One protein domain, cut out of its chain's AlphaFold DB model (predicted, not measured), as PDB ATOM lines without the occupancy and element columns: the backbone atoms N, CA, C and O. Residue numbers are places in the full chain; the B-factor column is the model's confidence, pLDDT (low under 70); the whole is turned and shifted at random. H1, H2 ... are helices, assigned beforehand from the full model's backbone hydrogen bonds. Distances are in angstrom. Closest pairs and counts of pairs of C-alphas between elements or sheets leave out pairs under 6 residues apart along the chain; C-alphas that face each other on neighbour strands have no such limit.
ATOM      1  N   ILE A   2      61.980 -10.197  16.462       78.31
ATOM      2  CA  ILE A   2      61.958  -9.526  17.778       78.31
ATOM      3  C   ILE A   2      61.470  -8.077  17.644       78.31
ATOM      4  O   ILE A   2      60.614  -7.655  18.415       78.31
ATOM      5  N   ILE A   3      61.942  -7.342  16.627       77.06
ATOM      6  CA  ILE A   3      61.454  -5.981  16.342       77.06
ATOM      7  C   ILE A   3      59.945  -5.988  16.067       77.06
ATOM      8  O   ILE A   3      59.234  -5.148  16.606       77.06
ATOM      9  N   ASP A   4      59.435  -6.966  15.310       78.12
ATOM     10  CA  ASP A   4      57.992  -7.101  15.065       78.12
ATOM     11  C   ASP A   4      57.213  -7.278  16.374       78.12
ATOM     12  O   ASP A   4      56.220  -6.593  16.600       78.12
ATOM     13  N   ILE A   5      57.691  -8.154  17.265       83.56
ATOM     14  CA  ILE A   5      57.057  -8.408  18.566       83.56
ATOM     15  C   ILE A   5      57.046  -7.140  19.425       83.56
ATOM     16  O   ILE A   5      56.014  -6.815  20.006       83.56
ATOM     17  N   ILE A   6      58.163  -6.409  19.489       83.06
ATOM     18  CA  ILE A   6      58.262  -5.162  20.261       83.06
ATOM     19  C   ILE A   6      57.296  -4.116  19.709       83.06
ATOM     20  O   ILE A   6      56.551  -3.506  20.472       83.06
ATOM     21  N   VAL A   7      57.269  -3.931  18.389       83.38
ATOM     22  CA  VAL A   7      56.367  -2.973  17.742       83.38
ATOM     23  C   VAL A   7      54.909  -3.332  18.023       83.38
ATOM     24  O   VAL A   7      54.139  -2.466  18.431       83.38
ATOM     25  N   VAL A   8      54.531  -4.605  17.877       87.38
ATOM     26  CA  VAL A   8      53.174  -5.072  18.194       87.38
ATOM     27  C   VAL A   8      52.842  -4.834  19.664       87.38
ATOM     28  O   VAL A   8      51.774  -4.307  19.961       87.38
ATOM     29  N   LEU A   9      53.749  -5.161  20.588       88.12
ATOM     30  CA  LEU A   9      53.539  -4.955  22.021       88.12
ATOM     31  C   LEU A   9      53.299  -3.477  22.346       88.12
ATOM     32  O   LEU A   9      52.353  -3.144  23.057       88.12
ATOM     33  N   VAL A  10      54.125  -2.588  21.794       84.25
ATOM     34  CA  VAL A  10      54.007  -1.140  21.994       84.25
ATOM     35  C   VAL A  10      52.692  -0.611  21.414       84.25
ATOM     36  O   VAL A  10      52.021   0.188  22.066       84.25
ATOM     37  N   LEU A  11      52.261  -1.099  20.247       87.38
ATOM     38  CA  LEU A  11      50.961  -0.744  19.668       87.38
ATOM     39  C   LEU A  11      49.783  -1.257  20.507       87.38
ATOM     40  O   LEU A  11      48.804  -0.536  20.683       87.38
ATOM     41  N   VAL A  12      49.874  -2.466  21.066       89.44
ATOM     42  CA  VAL A  12      48.853  -3.009  21.977       89.44
ATOM     43  C   VAL A  12      48.767  -2.168  23.250       89.44
ATOM     44  O   VAL A  12      47.670  -1.821  23.678       89.44
ATOM     45  N   ILE A  13      49.907  -1.780  23.829       86.44
ATOM     46  CA  ILE A  13      49.946  -0.874  24.984       86.44
ATOM     47  C   ILE A  13      49.309   0.471  24.624       86.44
ATOM     48  O   ILE A  13      48.479   0.966  25.382       86.44
ATOM     49  N   ALA A  14      49.641   1.042  23.465       84.75
ATOM     50  CA  ALA A  14      49.053   2.295  23.001       84.75
ATOM     51  C   ALA A  14      47.534   2.195  22.816       84.75
ATOM     52  O   ALA A  14      46.813   3.121  23.179       84.75
ATOM     53  N   LEU A  15      47.039   1.062  22.313       87.69
ATOM     54  CA  LEU A  15      45.610   0.789  22.181       87.69
ATOM     55  C   LEU A  15      44.935   0.732  23.557       87.69
ATOM     56  O   LEU A  15      43.930   1.407  23.775       87.69
ATOM     57  N   ILE A  16      45.510  -0.014  24.504       86.31
ATOM     58  CA  ILE A  16      44.985  -0.119  25.873       86.31
ATOM     59  C   ILE A  16      44.973   1.256  26.546       86.31
ATOM     60  O   ILE A  16      43.950   1.656  27.097       86.31
ATOM     61  N   LEU A  17      46.081   1.995  26.482       83.94
ATOM     62  CA  LEU A  17      46.197   3.320  27.089       83.94
ATOM     63  C   LEU A  17      45.249   4.327  26.442       83.94
ATOM     64  O   LEU A  17      44.582   5.064  27.163       83.94
ATOM     65  N   GLY A  18      45.141   4.324  25.112       83.44
ATOM     66  CA  GLY A  18      44.224   5.190  24.381       83.44
ATOM     67  C   GLY A  18      42.769   4.919  24.744       83.44
ATOM     68  O   GLY A  18      42.016   5.854  24.991       83.44
ATOM     69  N   PHE A  19      42.385   3.649  24.880       85.44
ATOM     70  CA  PHE A  19      41.032   3.295  25.299       85.44
ATOM     71  C   PHE A  19      40.755   3.632  26.772       85.44
ATOM     72  O   PHE A  19      39.677   4.117  27.101       85.44
ATOM     73  N   GLN A  20      41.718   3.384  27.665       82.88
ATOM     74  CA  GLN A  20      41.556   3.600  29.108       82.88
ATOM     75  C   GLN A  20      41.600   5.071  29.521       82.88
ATOM     76  O   GLN A  20      40.982   5.430  30.522       82.88
ATOM     77  N   ARG A  21      42.380   5.894  28.815       80.75
ATOM     78  CA  ARG A  21      42.574   7.313  29.141       80.75
ATOM     79  C   ARG A  21      41.790   8.250  28.224       80.75
ATOM     80  O   ARG A  21      41.646   9.420  28.563       80.75
ATOM     81  N   GLY A  22      41.284   7.757  27.092       86.69
ATOM     82  CA  GLY A  22      40.601   8.579  26.097       86.69
ATOM     83  C   GLY A  22      41.490   9.690  25.528       86.69
ATOM     84  O   GLY A  22      42.718   9.662  25.655       86.69
ATOM     85  N   VAL A  23      40.866  10.684  24.896       88.44
ATOM     86  CA  VAL A  23      41.525  11.933  24.469       88.44
ATOM     87  C   VAL A  23      41.261  13.047  25.471       88.44
ATOM     88  O   VAL A  23      42.150  13.848  25.748       88.44
ATOM     89  N   ILE A  24      40.053  13.108  26.035       87.31
ATOM     90  CA  ILE A  24      39.610  14.241  26.855       87.31
ATOM     91  C   ILE A  24      40.487  14.415  28.095       87.31
ATOM     92  O   ILE A  24      40.860  15.539  28.418       87.31
ATOM     93  N   GLN A  25      40.849  13.334  28.789       87.38
ATOM     94  CA  GLN A  25      41.675  13.427  29.993       87.38
ATOM     95  C   GLN A  25      43.057  14.062  29.737       87.38
ATOM     96  O   GLN A  25      43.363  15.058  30.401       87.38
ATOM     97  N   PRO A  26      43.901  13.538  28.824       87.06
ATOM     98  CA  PRO A  26      45.192  14.158  28.530       87.06
ATOM     99  C   PRO A  26      45.038  15.564  27.935       87.06
ATOM    100  O   PRO A  26      45.749  16.475  28.350       87.06
ATOM    101  N   LEU A  27      44.055  15.781  27.056       89.12
ATOM    102  CA  LEU A  27      43.834  17.079  26.416       89.12
ATOM    103  C   LEU A  27      43.431  18.152  27.442       89.12
ATOM    104  O   LEU A  27      43.958  19.261  27.423       89.12
ATOM    105  N   MET A  28      42.558  17.826  28.397       90.12
ATOM    106  CA  MET A  28      42.187  18.747  29.476       90.12
ATOM    107  C   MET A  28      43.357  19.057  30.410       90.12
ATOM    108  O   MET A  28      43.493  20.199  30.853       90.12
ATOM    109  N   ALA A  29      44.217  18.074  30.694       90.75
ATOM    110  CA  ALA A  29      45.438  18.311  31.459       90.75
ATOM    111  C   ALA A  29      46.367  19.297  30.733       90.75
ATOM    112  O   ALA A  29      46.848  20.252  31.341       90.75
ATOM    113  N   GLU A  30      46.560  19.112  29.427       88.06
ATOM    114  CA  GLU A  30      47.374  19.997  28.592       88.06
ATOM    115  C   GLU A  30      46.776  21.402  28.475       88.06
ATOM    116  O   GLU A  30      47.497  22.380  28.667       88.06
ATOM    117  N   ILE A  31      45.463  21.533  28.243       92.31
ATOM    118  CA  ILE A  31      44.781  22.837  28.195       92.31
ATOM    119  C   ILE A  31      44.986  23.599  29.499       92.31
ATOM    120  O   ILE A  31      45.284  24.789  29.467       92.31
ATOM    121  N   PHE A  32      44.830  22.946  30.649       95.12
ATOM    122  CA  PHE A  32      44.986  23.628  31.930       95.12
ATOM    123  C   PHE A  32      46.448  23.973  32.212       95.12
ATOM    124  O   PHE A  32      46.733  25.074  32.683       95.12
ATOM    125  N   PHE A  33      47.377  23.071  31.890       94.12
ATOM    126  CA  PHE A  33      48.809  23.308  32.045       94.12
ATOM    127  C   PHE A  33      49.276  24.483  31.173       94.12
ATOM    128  O   PHE A  33      49.755  25.497  31.685       94.12
ATOM    129  N   PHE A  34      49.078  24.389  29.855       91.44
ATOM    130  CA  PHE A  34      49.503  25.419  28.912       91.44
ATOM    131  C   PHE A  34      48.664  26.686  29.022       91.44
ATOM    132  O   PHE A  34      49.213  27.772  28.893       91.44
ATOM    133  N   GLY A  35      47.369  26.581  29.315       93.44
ATOM    134  CA  GLY A  35      46.507  27.733  29.568       93.44
ATOM    135  C   GLY A  35      46.974  28.541  30.777       93.44
ATOM    136  O   GLY A  35      47.006  29.769  30.719       93.44
ATOM    137  N   THR A  36      47.429  27.866  31.837       92.69
ATOM    138  CA  THR A  36      48.020  28.528  33.009       92.69
ATOM    139  C   THR A  36      49.332  29.219  32.652       92.69
ATOM    140  O   THR A  36      49.512  30.390  32.986       92.69
ATOM    141  N   LEU A  37      50.228  28.550  31.917       90.56
ATOM    142  CA  LEU A  37      51.476  29.173  31.457       90.56
ATOM    143  C   LEU A  37      51.225  30.352  30.516       90.56
ATOM    144  O   LEU A  37      51.879  31.383  30.640       90.56
ATOM    145  N   LEU A  38      50.257  30.229  29.610       91.12
ATOM    146  CA  LEU A  38      49.873  31.287  28.686       91.12
ATOM    147  C   LEU A  38      49.318  32.495  29.439       91.12
ATOM    148  O   LEU A  38      49.684  33.622  29.119       91.12
ATOM    149  N   ALA A  39      48.474  32.279  30.450       92.12
ATOM    150  CA  ALA A  39      47.963  33.350  31.295       92.12
ATOM    151  C   ALA A  39      49.102  34.053  32.051       92.12
ATOM    152  O   ALA A  39      49.198  35.278  32.002       92.12
ATOM    153  N   VAL A  40      50.007  33.294  32.680       90.25
ATOM    154  CA  VAL A  40      51.184  33.859  33.362       90.25
ATOM    155  C   VAL A  40      52.051  34.656  32.391       90.25
ATOM    156  O   VAL A  40      52.444  35.775  32.703       90.25
ATOM    157  N   PHE A  41      52.312  34.125  31.198       86.31
ATOM    158  CA  PHE A  41      53.099  34.810  30.176       86.31
ATOM    159  C   PHE A  41      52.410  36.092  29.687       86.31
ATOM    160  O   PHE A  41      53.039  37.140  29.555       86.31
ATOM    161  N   ARG A  42      51.095  36.040  29.459       90.00
ATOM    162  CA  ARG A  42      50.303  37.175  28.973       90.00
ATOM    163  C   ARG A  42      50.203  38.311  29.990       90.00
ATOM    164  O   ARG A  42      50.129  39.469  29.571       90.00
ATOM    165  N   PHE A  43      50.180  37.981  31.281       92.00
ATOM    166  CA  PHE A  43      50.039  38.911  32.405       92.00
ATOM    167  C   PHE A  43      51.302  38.954  33.283       92.00
ATOM    168  O   PHE A  43      51.210  39.122  34.500       92.00
ATOM    169  N   HIS A  44      52.483  38.791  32.680       82.31
ATOM    170  CA  HIS A  44      53.722  38.546  33.425       82.31
ATOM    171  C   HIS A  44      54.104  39.669  34.406       82.31
ATOM    172  O   HIS A  44      54.523  39.372  35.523       82.31
ATOM    173  N   ASP A  45      53.907  40.943  34.049       85.81
ATOM    174  CA  ASP A  45      54.208  42.086  34.926       85.81
ATOM    175  C   ASP A  45      53.344  42.072  36.192       85.81
ATOM    176  O   ASP A  45      53.831  42.229  37.312       85.81
ATOM    177  N   GLN A  46      52.044  41.826  36.022       90.12
ATOM    178  CA  GLN A  46      51.102  41.727  37.132       90.12
ATOM    179  C   GLN A  46      51.402  40.497  37.992       90.12
ATOM    180  O   GLN A  46      51.456  40.598  39.215       90.12
ATOM    181  N   TYR A  47      51.658  39.347  37.362       89.44
ATOM    182  CA  TYR A  47      52.031  38.123  38.062       89.44
ATOM    183  C   TYR A  47      53.296  38.315  38.912       89.44
ATOM    184  O   TYR A  47      53.293  38.012  40.102       89.44
ATOM    185  N   THR A  48      54.370  38.849  38.327       85.00
ATOM    186  CA  THR A  48      55.646  39.061  39.028       85.00
ATOM    187  C   THR A  48      55.528  40.084  40.155       85.00
ATOM    188  O   THR A  48      56.058  39.839  41.237       85.00
ATOM    189  N   THR A  49      54.768  41.165  39.950       91.00
ATOM    190  CA  THR A  49      54.482  42.170  40.986       91.00
ATOM    191  C   THR A  49      53.747  41.553  42.176       91.00
ATOM    192  O   THR A  49      54.134  41.761  43.328       91.00
ATOM    193  N   GLU A  50      52.718  40.742  41.920       91.31
ATOM    194  CA  GLU A  50      51.972  40.066  42.986       91.31
ATOM    195  C   GLU A  50      52.816  38.994  43.689       91.31
ATOM    196  O   GLU A  50      52.769  38.880  44.912       91.31
ATOM    197  N   MET A  51      53.653  38.246  42.964       89.50
ATOM    198  CA  MET A  51      54.571  37.276  43.578       89.50
ATOM    199  C   MET A  51      55.638  37.948  44.448       89.50
ATOM    200  O   MET A  51      55.982  37.422  45.510       89.50
ATOM    201  N   GLN A  52      56.127  39.126  44.054       89.50
ATOM    202  CA  GLN A  52      57.030  39.921  44.883       89.50
ATOM    203  C   GLN A  52      56.318  40.441  46.139       89.50
ATOM    204  O   GLN A  52      56.892  40.415  47.222       89.50
ATOM    205  N   LYS A  53      55.061  40.874  46.030       93.81
ATOM    206  CA  LYS A  53      54.292  41.405  47.162       93.81
ATOM    207  C   LYS A  53      53.862  40.326  48.160       93.81
ATOM    208  O   LYS A  53      53.942  40.540  49.366       93.81
ATOM    209  N   LEU A  54      53.371  39.192  47.667       92.94
ATOM    210  CA  LEU A  54      52.786  38.134  48.498       92.94
ATOM    211  C   LEU A  54      53.847  37.200  49.074       92.94
ATOM    212  O   LEU A  54      53.747  36.776  50.222       92.94
ATOM    213  N   LEU A  55      54.852  36.865  48.267       90.50
ATOM    214  CA  LEU A  55      55.814  35.810  48.572       90.50
ATOM    215  C   LEU A  55      57.265  36.314  48.581       90.50
ATOM    216  O   LEU A  55      58.171  35.521  48.817       90.50
ATOM    217  N   HIS A  56      57.497  37.615  48.355       93.38
ATOM    218  CA  HIS A  56      58.834  38.227  48.312       93.38
ATOM    219  C   HIS A  56      59.775  37.552  47.303       93.38
ATOM    220  O   HIS A  56      60.992  37.511  47.487       93.38
ATOM    221  N   LEU A  57      59.207  37.014  46.219       86.12
ATOM    222  CA  LEU A  57      59.961  36.300  45.195       86.12
ATOM    223  C   LEU A  57      60.533  37.275  44.169       86.12
ATOM    224  O   LEU A  57      59.887  38.245  43.773       86.12
ATOM    225  N   ASN A  58      61.738  36.972  43.692       83.38
ATOM    226  CA  ASN A  58      62.295  37.626  42.515       83.38
ATOM    227  C   ASN A  58      61.717  37.016  41.221       83.38
ATOM    228  O   ASN A  58      61.079  35.961  41.239       83.38
ATOM    229  N   ALA A  59      61.978  37.665  40.084       76.50
ATOM    230  CA  ALA A  59      61.447  37.250  38.784       76.50
ATOM    231  C   ALA A  59      61.877  35.837  38.349       76.50
ATOM    232  O   ALA A  59      61.145  35.159  37.640       76.50
ATOM    233  N   VAL A  60      63.056  35.365  38.765       80.56
ATOM    234  CA  VAL A  60      63.519  34.010  38.421       80.56
ATOM    235  C   VAL A  60      62.757  32.967  39.237       80.56
ATOM    236  O   VAL A  60      62.282  31.971  38.697       80.56
ATOM    237  N   LEU A  61      62.600  33.200  40.539       75.94
ATOM    238  CA  LEU A  61      61.918  32.282  41.444       75.94
ATOM    239  C   LEU A  61      60.407  32.231  41.171       75.94
ATOM    240  O   LEU A  61      59.796  31.173  41.314       75.94
ATOM    241  N   SER A  62      59.810  33.330  40.700       79.38
ATOM    242  CA  SER A  62      58.410  33.347  40.269       79.38
ATOM    243  C   SER A  62      58.163  32.465  39.041       79.38
ATOM    244  O   SER A  62      57.122  31.822  38.970       79.38
ATOM    245  N   VAL A  63      59.121  32.314  38.119       82.88
ATOM    246  CA  VAL A  63      58.992  31.354  37.004       82.88
ATOM    247  C   VAL A  63      58.861  29.921  37.523       82.88
ATOM    248  O   VAL A  63      58.003  29.174  37.057       82.88
ATOM    249  N   PHE A  64      59.651  29.531  38.527       85.94
ATOM    250  CA  PHE A  64      59.522  28.202  39.132       85.94
ATOM    251  C   PHE A  64      58.159  28.006  39.801       85.94
ATOM    252  O   PHE A  64      57.546  26.951  39.646       85.94
ATOM    253  N   VAL A  65      57.643  29.028  40.489       91.00
ATOM    254  CA  VAL A  65      56.293  28.981  41.071       91.00
ATOM    255  C   VAL A  65      55.218  28.884  39.988       91.00
ATOM    256  O   VAL A  65      54.272  28.117  40.149       91.00
ATOM    257  N   ALA A  66      55.372  29.580  38.861       87.19
ATOM    258  CA  ALA A  66      54.467  29.471  37.723       87.19
ATOM    259  C   ALA A  66      54.460  28.060  37.121       87.19
ATOM    260  O   ALA A  66      53.394  27.545  36.788       87.19
ATOM    261  N   LEU A  67      55.624  27.409  37.026       89.56
ATOM    262  CA  LEU A  67      55.721  26.017  36.579       89.56
ATOM    263  C   LEU A  67      55.022  25.066  37.554       89.56
ATOM    264  O   LEU A  67      54.251  24.213  37.121       89.56
ATOM    265  N   ILE A  68      55.236  25.231  38.862       92.94
ATOM    266  CA  ILE A  68      54.548  24.433  39.889       92.94
ATOM    267  C   ILE A  68      53.032  24.635  39.788       92.94
ATOM    268  O   ILE A  68      52.280  23.661  39.774       92.94
ATOM    269  N   LEU A  69      52.579  25.884  39.658       93.81
ATOM    270  CA  LEU A  69      51.167  26.211  39.483       93.81
ATOM    271  C   LEU A  69      50.595  25.563  38.217       93.81
ATOM    272  O   LEU A  69      49.520  24.974  38.274       93.81
ATOM    273  N   ALA A  70      51.317  25.614  37.097       90.81
ATOM    274  CA  ALA A  70      50.901  24.972  35.856       90.81
ATOM    275  C   ALA A  70      50.775  23.452  36.012       90.81
ATOM    276  O   ALA A  70      49.789  22.884  35.548       90.81
ATOM    277  N   VAL A  71      51.706  22.793  36.712       93.94
ATOM    278  CA  VAL A  71      51.615  21.354  37.023       93.94
ATOM    279  C   VAL A  71      50.370  21.049  37.859       93.94
ATOM    280  O   VAL A  71      49.634  20.119  37.532       93.94
ATOM    281  N   ILE A  72      50.097  21.842  38.901       96.56
ATOM    282  CA  ILE A  72      48.901  21.678  39.745       96.56
ATOM    283  C   ILE A  72      47.629  21.851  38.908       96.56
ATOM    284  O   ILE A  72      46.733  21.009  38.960       96.56
ATOM    285  N   MET A  73      47.563  22.906  38.096       96.69
ATOM    286  CA  MET A  73      46.420  23.167  37.224       96.69
ATOM    287  C   MET A  73      46.241  22.064  36.183       96.69
ATOM    288  O   MET A  73      45.119  21.618  35.969       96.69
ATOM    289  N   GLY A  74      47.326  21.558  35.595       92.06
ATOM    290  CA  GLY A  74      47.295  20.410  34.694       92.06
ATOM    291  C   GLY A  74      46.764  19.145  35.372       92.06
ATOM    292  O   GLY A  74      45.937  18.442  34.795       92.06
ATOM    293  N   ALA A  75      47.149  18.881  36.624       93.00
ATOM    294  CA  ALA A  75      46.603  17.766  37.399       93.00
ATOM    295  C   ALA A  75      45.094  17.929  37.665       93.00
ATOM    296  O   ALA A  75      44.343  16.962  37.530       93.00
ATOM    297  N   ILE A  76      44.636  19.149  37.971       94.50
ATOM    298  CA  ILE A  76      43.206  19.472  38.112       94.50
ATOM    299  C   ILE A  76      42.474  19.264  36.780       94.50
ATOM    300  O   ILE A  76      41.449  18.585  36.747       94.50
ATOM    301  N   GLY A  77      43.017  19.779  35.673       91.00
ATOM    302  CA  GLY A  77      42.472  19.584  34.331       91.00
ATOM    303  C   GLY A  77      42.372  18.104  33.964       91.00
ATOM    304  O   GLY A  77      41.335  17.652  33.487       91.00
ATOM    305  N   GLY A  78      43.397  17.315  34.287       88.81
ATOM    306  CA  GLY A  78      43.391  15.865  34.114       88.81
ATOM    307  C   GLY A  78      42.352  15.157  34.988       88.81
ATOM    308  O   GLY A  78      41.696  14.228  34.525       88.81
ATOM    309  N   ALA A  79      42.142  15.594  36.230       89.75
ATOM    310  CA  ALA A  79      41.093  15.042  37.088       89.75
ATOM    311  C   ALA A  79      39.690  15.346  36.537       89.75
ATOM    312  O   ALA A  79      38.848  14.450  36.467       89.75
ATOM    313  N   ILE A  80      39.461  16.582  36.079       89.38
ATOM    314  CA  ILE A  80      38.214  17.009  35.430       89.38
ATOM    315  C   ILE A  80      37.984  16.207  34.145       89.38
ATOM    316  O   ILE A  80      36.922  15.613  33.967       89.38
ATOM    317  N   GLY A  81      38.984  16.131  33.265       85.81
ATOM    318  CA  GLY A  81      38.897  15.365  32.025       85.81
ATOM    319  C   GLY A  81      38.665  13.873  32.274       85.81
ATOM    320  O   GLY A  81      37.853  13.252  31.594       85.81
ATOM    321  N   GLY A  82      39.285  13.309  33.313       84.75
ATOM    322  CA  GLY A  82      39.031  11.939  33.757       84.75
ATOM    323  C   GLY A  82      37.613  11.726  34.294       84.75
ATOM    324  O   GLY A  82      37.050  10.647  34.115       84.75
ATOM    325  N   ALA A  83      37.004  12.733  34.924       86.25
ATOM    326  CA  ALA A  83      35.601  12.681  35.331       86.25
ATOM    327  C   ALA A  83      34.660  12.704  34.114       86.25
ATOM    328  O   ALA A  83      33.733  11.897  34.058       86.25
ATOM    329  N   PHE A  84      34.937  13.543  33.108       83.06
ATOM    330  CA  PHE A  84      34.184  13.560  31.845       83.06
ATOM    331  C   PHE A  84      34.305  12.244  31.071       83.06
ATOM    332  O   PHE A  84      33.297  11.723  30.597       83.06
ATOM    333  N   HIS A  85      35.505  11.663  31.008       80.56
ATOM    334  CA  HIS A  85      35.733  10.366  30.369       80.56
ATOM    335  C   HIS A  85      34.913   9.233  31.013       80.56
ATOM    336  O   HIS A  85      34.544   8.269  30.349       80.56
ATOM    337  N   ARG A  86      34.591   9.327  32.310       83.06
ATOM    338  CA  ARG A  86      33.805   8.302  33.021       83.06
ATOM    339  C   ARG A  86      32.305   8.357  32.729       83.06
ATOM    340  O   ARG A  86      31.616   7.400  33.071       83.06
ATOM    341  N   LEU A  87      31.799   9.424  32.110       85.06
ATOM    342  CA  LEU A  87      30.385   9.536  31.749       85.06
ATOM    343  C   LEU A  87      30.048   8.539  30.634       85.06
ATOM    344  O   LEU A  87      30.644   8.586  29.561       85.06
ATOM    345  N   GLU A  88      29.069   7.661  30.861       75.50
ATOM    346  CA  GLU A  88      28.712   6.569  29.937       75.50
ATOM    347  C   GLU A  88      28.391   7.051  28.515       75.50
ATOM    348  O   GLU A  88      28.763   6.397  27.544       75.50
ATOM    349  N   ALA A  89      27.789   8.238  28.389       79.44
ATOM    350  CA  ALA A  89      27.449   8.848  27.105       79.44
ATOM    351  C   ALA A  89      28.674   9.241  26.254       79.44
ATOM    352  O   ALA A  89      28.569   9.324  25.033       79.44
ATOM    353  N   ILE A  90      29.826   9.500  26.883       79.38
ATOM    354  CA  ILE A  90      31.029  10.036  26.222       79.38
ATOM    355  C   ILE A  90      32.162   9.008  26.222       79.38
ATOM    356  O   ILE A  90      32.952   8.966  25.282       79.38
ATOM    357  N   ARG A  91      32.208   8.122  27.222       79.50
ATOM    358  CA  ARG A  91      33.276   7.141  27.440       79.50
ATOM    359  C   ARG A  91      33.592   6.288  26.215       79.50
ATOM    360  O   ARG A  91      34.758   6.076  25.902       79.50
ATOM    361  N   GLY A  92      32.563   5.797  25.521       79.94
ATOM    362  CA  GLY A  92      32.745   4.955  24.336       79.94
ATOM    363  C   GLY A  92      33.380   5.711  23.168       79.94
ATOM    364  O   GLY A  92      34.315   5.214  22.543       79.94
ATOM    365  N   VAL A  93      32.908   6.932  22.906       85.81
ATOM    366  CA  VAL A  93      33.404   7.774  21.808       85.81
ATOM    367  C   VAL A  93      34.793   8.321  22.128       85.81
ATOM    368  O   VAL A  93      35.689   8.238  21.293       85.81
ATOM    369  N   ASP A  94      35.003   8.824  23.344       86.06
ATOM    370  CA  ASP A  94      36.291   9.368  23.781       86.06
ATOM    371  C   ASP A  94      37.369   8.285  23.907       86.06
ATOM    372  O   ASP A  94      38.505   8.499  23.495       86.06
ATOM    373  N   GLY A  95      37.019   7.090  24.393       83.38
ATOM    374  CA  GLY A  95      37.921   5.937  24.388       83.38
ATOM    375  C   GLY A  95      38.317   5.523  22.968       83.38
ATOM    376  O   GLY A  95      39.491   5.271  22.705       83.38
ATOM    377  N   LEU A  96      37.368   5.510  22.024       87.25
ATOM    378  CA  LEU A  96      37.649   5.185  20.623       87.25
ATOM    379  C   LEU A  96      38.546   6.239  19.957       87.25
ATOM    380  O   LEU A  96      39.533   5.889  19.310       87.25
ATOM    381  N   LEU A  97      38.248   7.527  20.142       87.44
ATOM    382  CA  LEU A  97      39.118   8.615  19.684       87.44
ATOM    383  C   LEU A  97      40.505   8.518  20.334       87.44
ATOM    384  O   LEU A  97      41.517   8.728  19.666       87.44
ATOM    385  N   GLY A  98      40.554   8.129  21.610       86.00
ATOM    386  CA  GLY A  98      41.779   7.946  22.380       86.00
ATOM    387  C   GLY A  98      42.685   6.899  21.759       86.00
ATOM    388  O   GLY A  98      43.886   7.139  21.628       86.00
ATOM    389  N   VAL A  99      42.105   5.786  21.299       87.81
ATOM    390  CA  VAL A  99      42.812   4.751  20.533       87.81
ATOM    391  C   VAL A  99      43.419   5.336  19.261       87.81
ATOM    392  O   VAL A  99      44.615   5.166  19.046       87.81
ATOM    393  N   PHE A 100      42.644   6.044  18.434       87.56
ATOM    394  CA  PHE A 100      43.162   6.593  17.175       87.56
ATOM    395  C   PHE A 100      44.323   7.566  17.395       87.56
ATOM    396  O   PHE A 100      45.347   7.460  16.718       87.56
ATOM    397  N   VAL A 101      44.193   8.471  18.368       86.75
ATOM    398  CA  VAL A 101      45.241   9.444  18.695       86.75
ATOM    399  C   VAL A 101      46.490   8.740  19.230       86.75
ATOM    400  O   VAL A 101      47.582   8.959  18.709       86.75
TER     401      VAL A 101
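Overview. This is residues 2 to 101 of the 241 residues of the protein "CvpA family protein" of Chloroflexi bacterium (UniProt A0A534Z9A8). H2 and H4 run side by side, opposite ways, with H3 across one end; at the other end H5 packs on residues 14 to 21 of H1, whose residues 2 to 10 stick out. The 100 printed residues have five named helices, H1 to H5, and no named strand: all helix. Flat, spanning 55 by 39 by 18 A, it is only just loose, close to extended, with radius of gyration of the C-alphas 18.6 A.

Along the chain. H1, residues 2 to 21, begins at C-alpha (61.958, -9.526, 17.778). H2 is residues 24 to 42, H3 44 to 55, H4 59 to 85, 38.1 A long. H5, residues 88 to 101, ends at C-alpha (45.241, 9.444, 18.695).

Arrangement. The hub H4 touches H2 at a shallow 27 degrees, closest C-alphas Gln 25 and Gly 81, 3.9 A. H3 touches H4, about perpendicular at 80 degrees; H5 touches H4 only at the corner. H1 and H5 touch, closest C-alphas Gly 18 and Val 99, 4.1 A. O i to N i+4 pairs within hydrogen-bond range: 21 of 23 in H4, 8 of 10 in H5.

Size, cuts and confidence. The printed part has no cut; the four links are tight; no printed residue is under 70 in pLDDT.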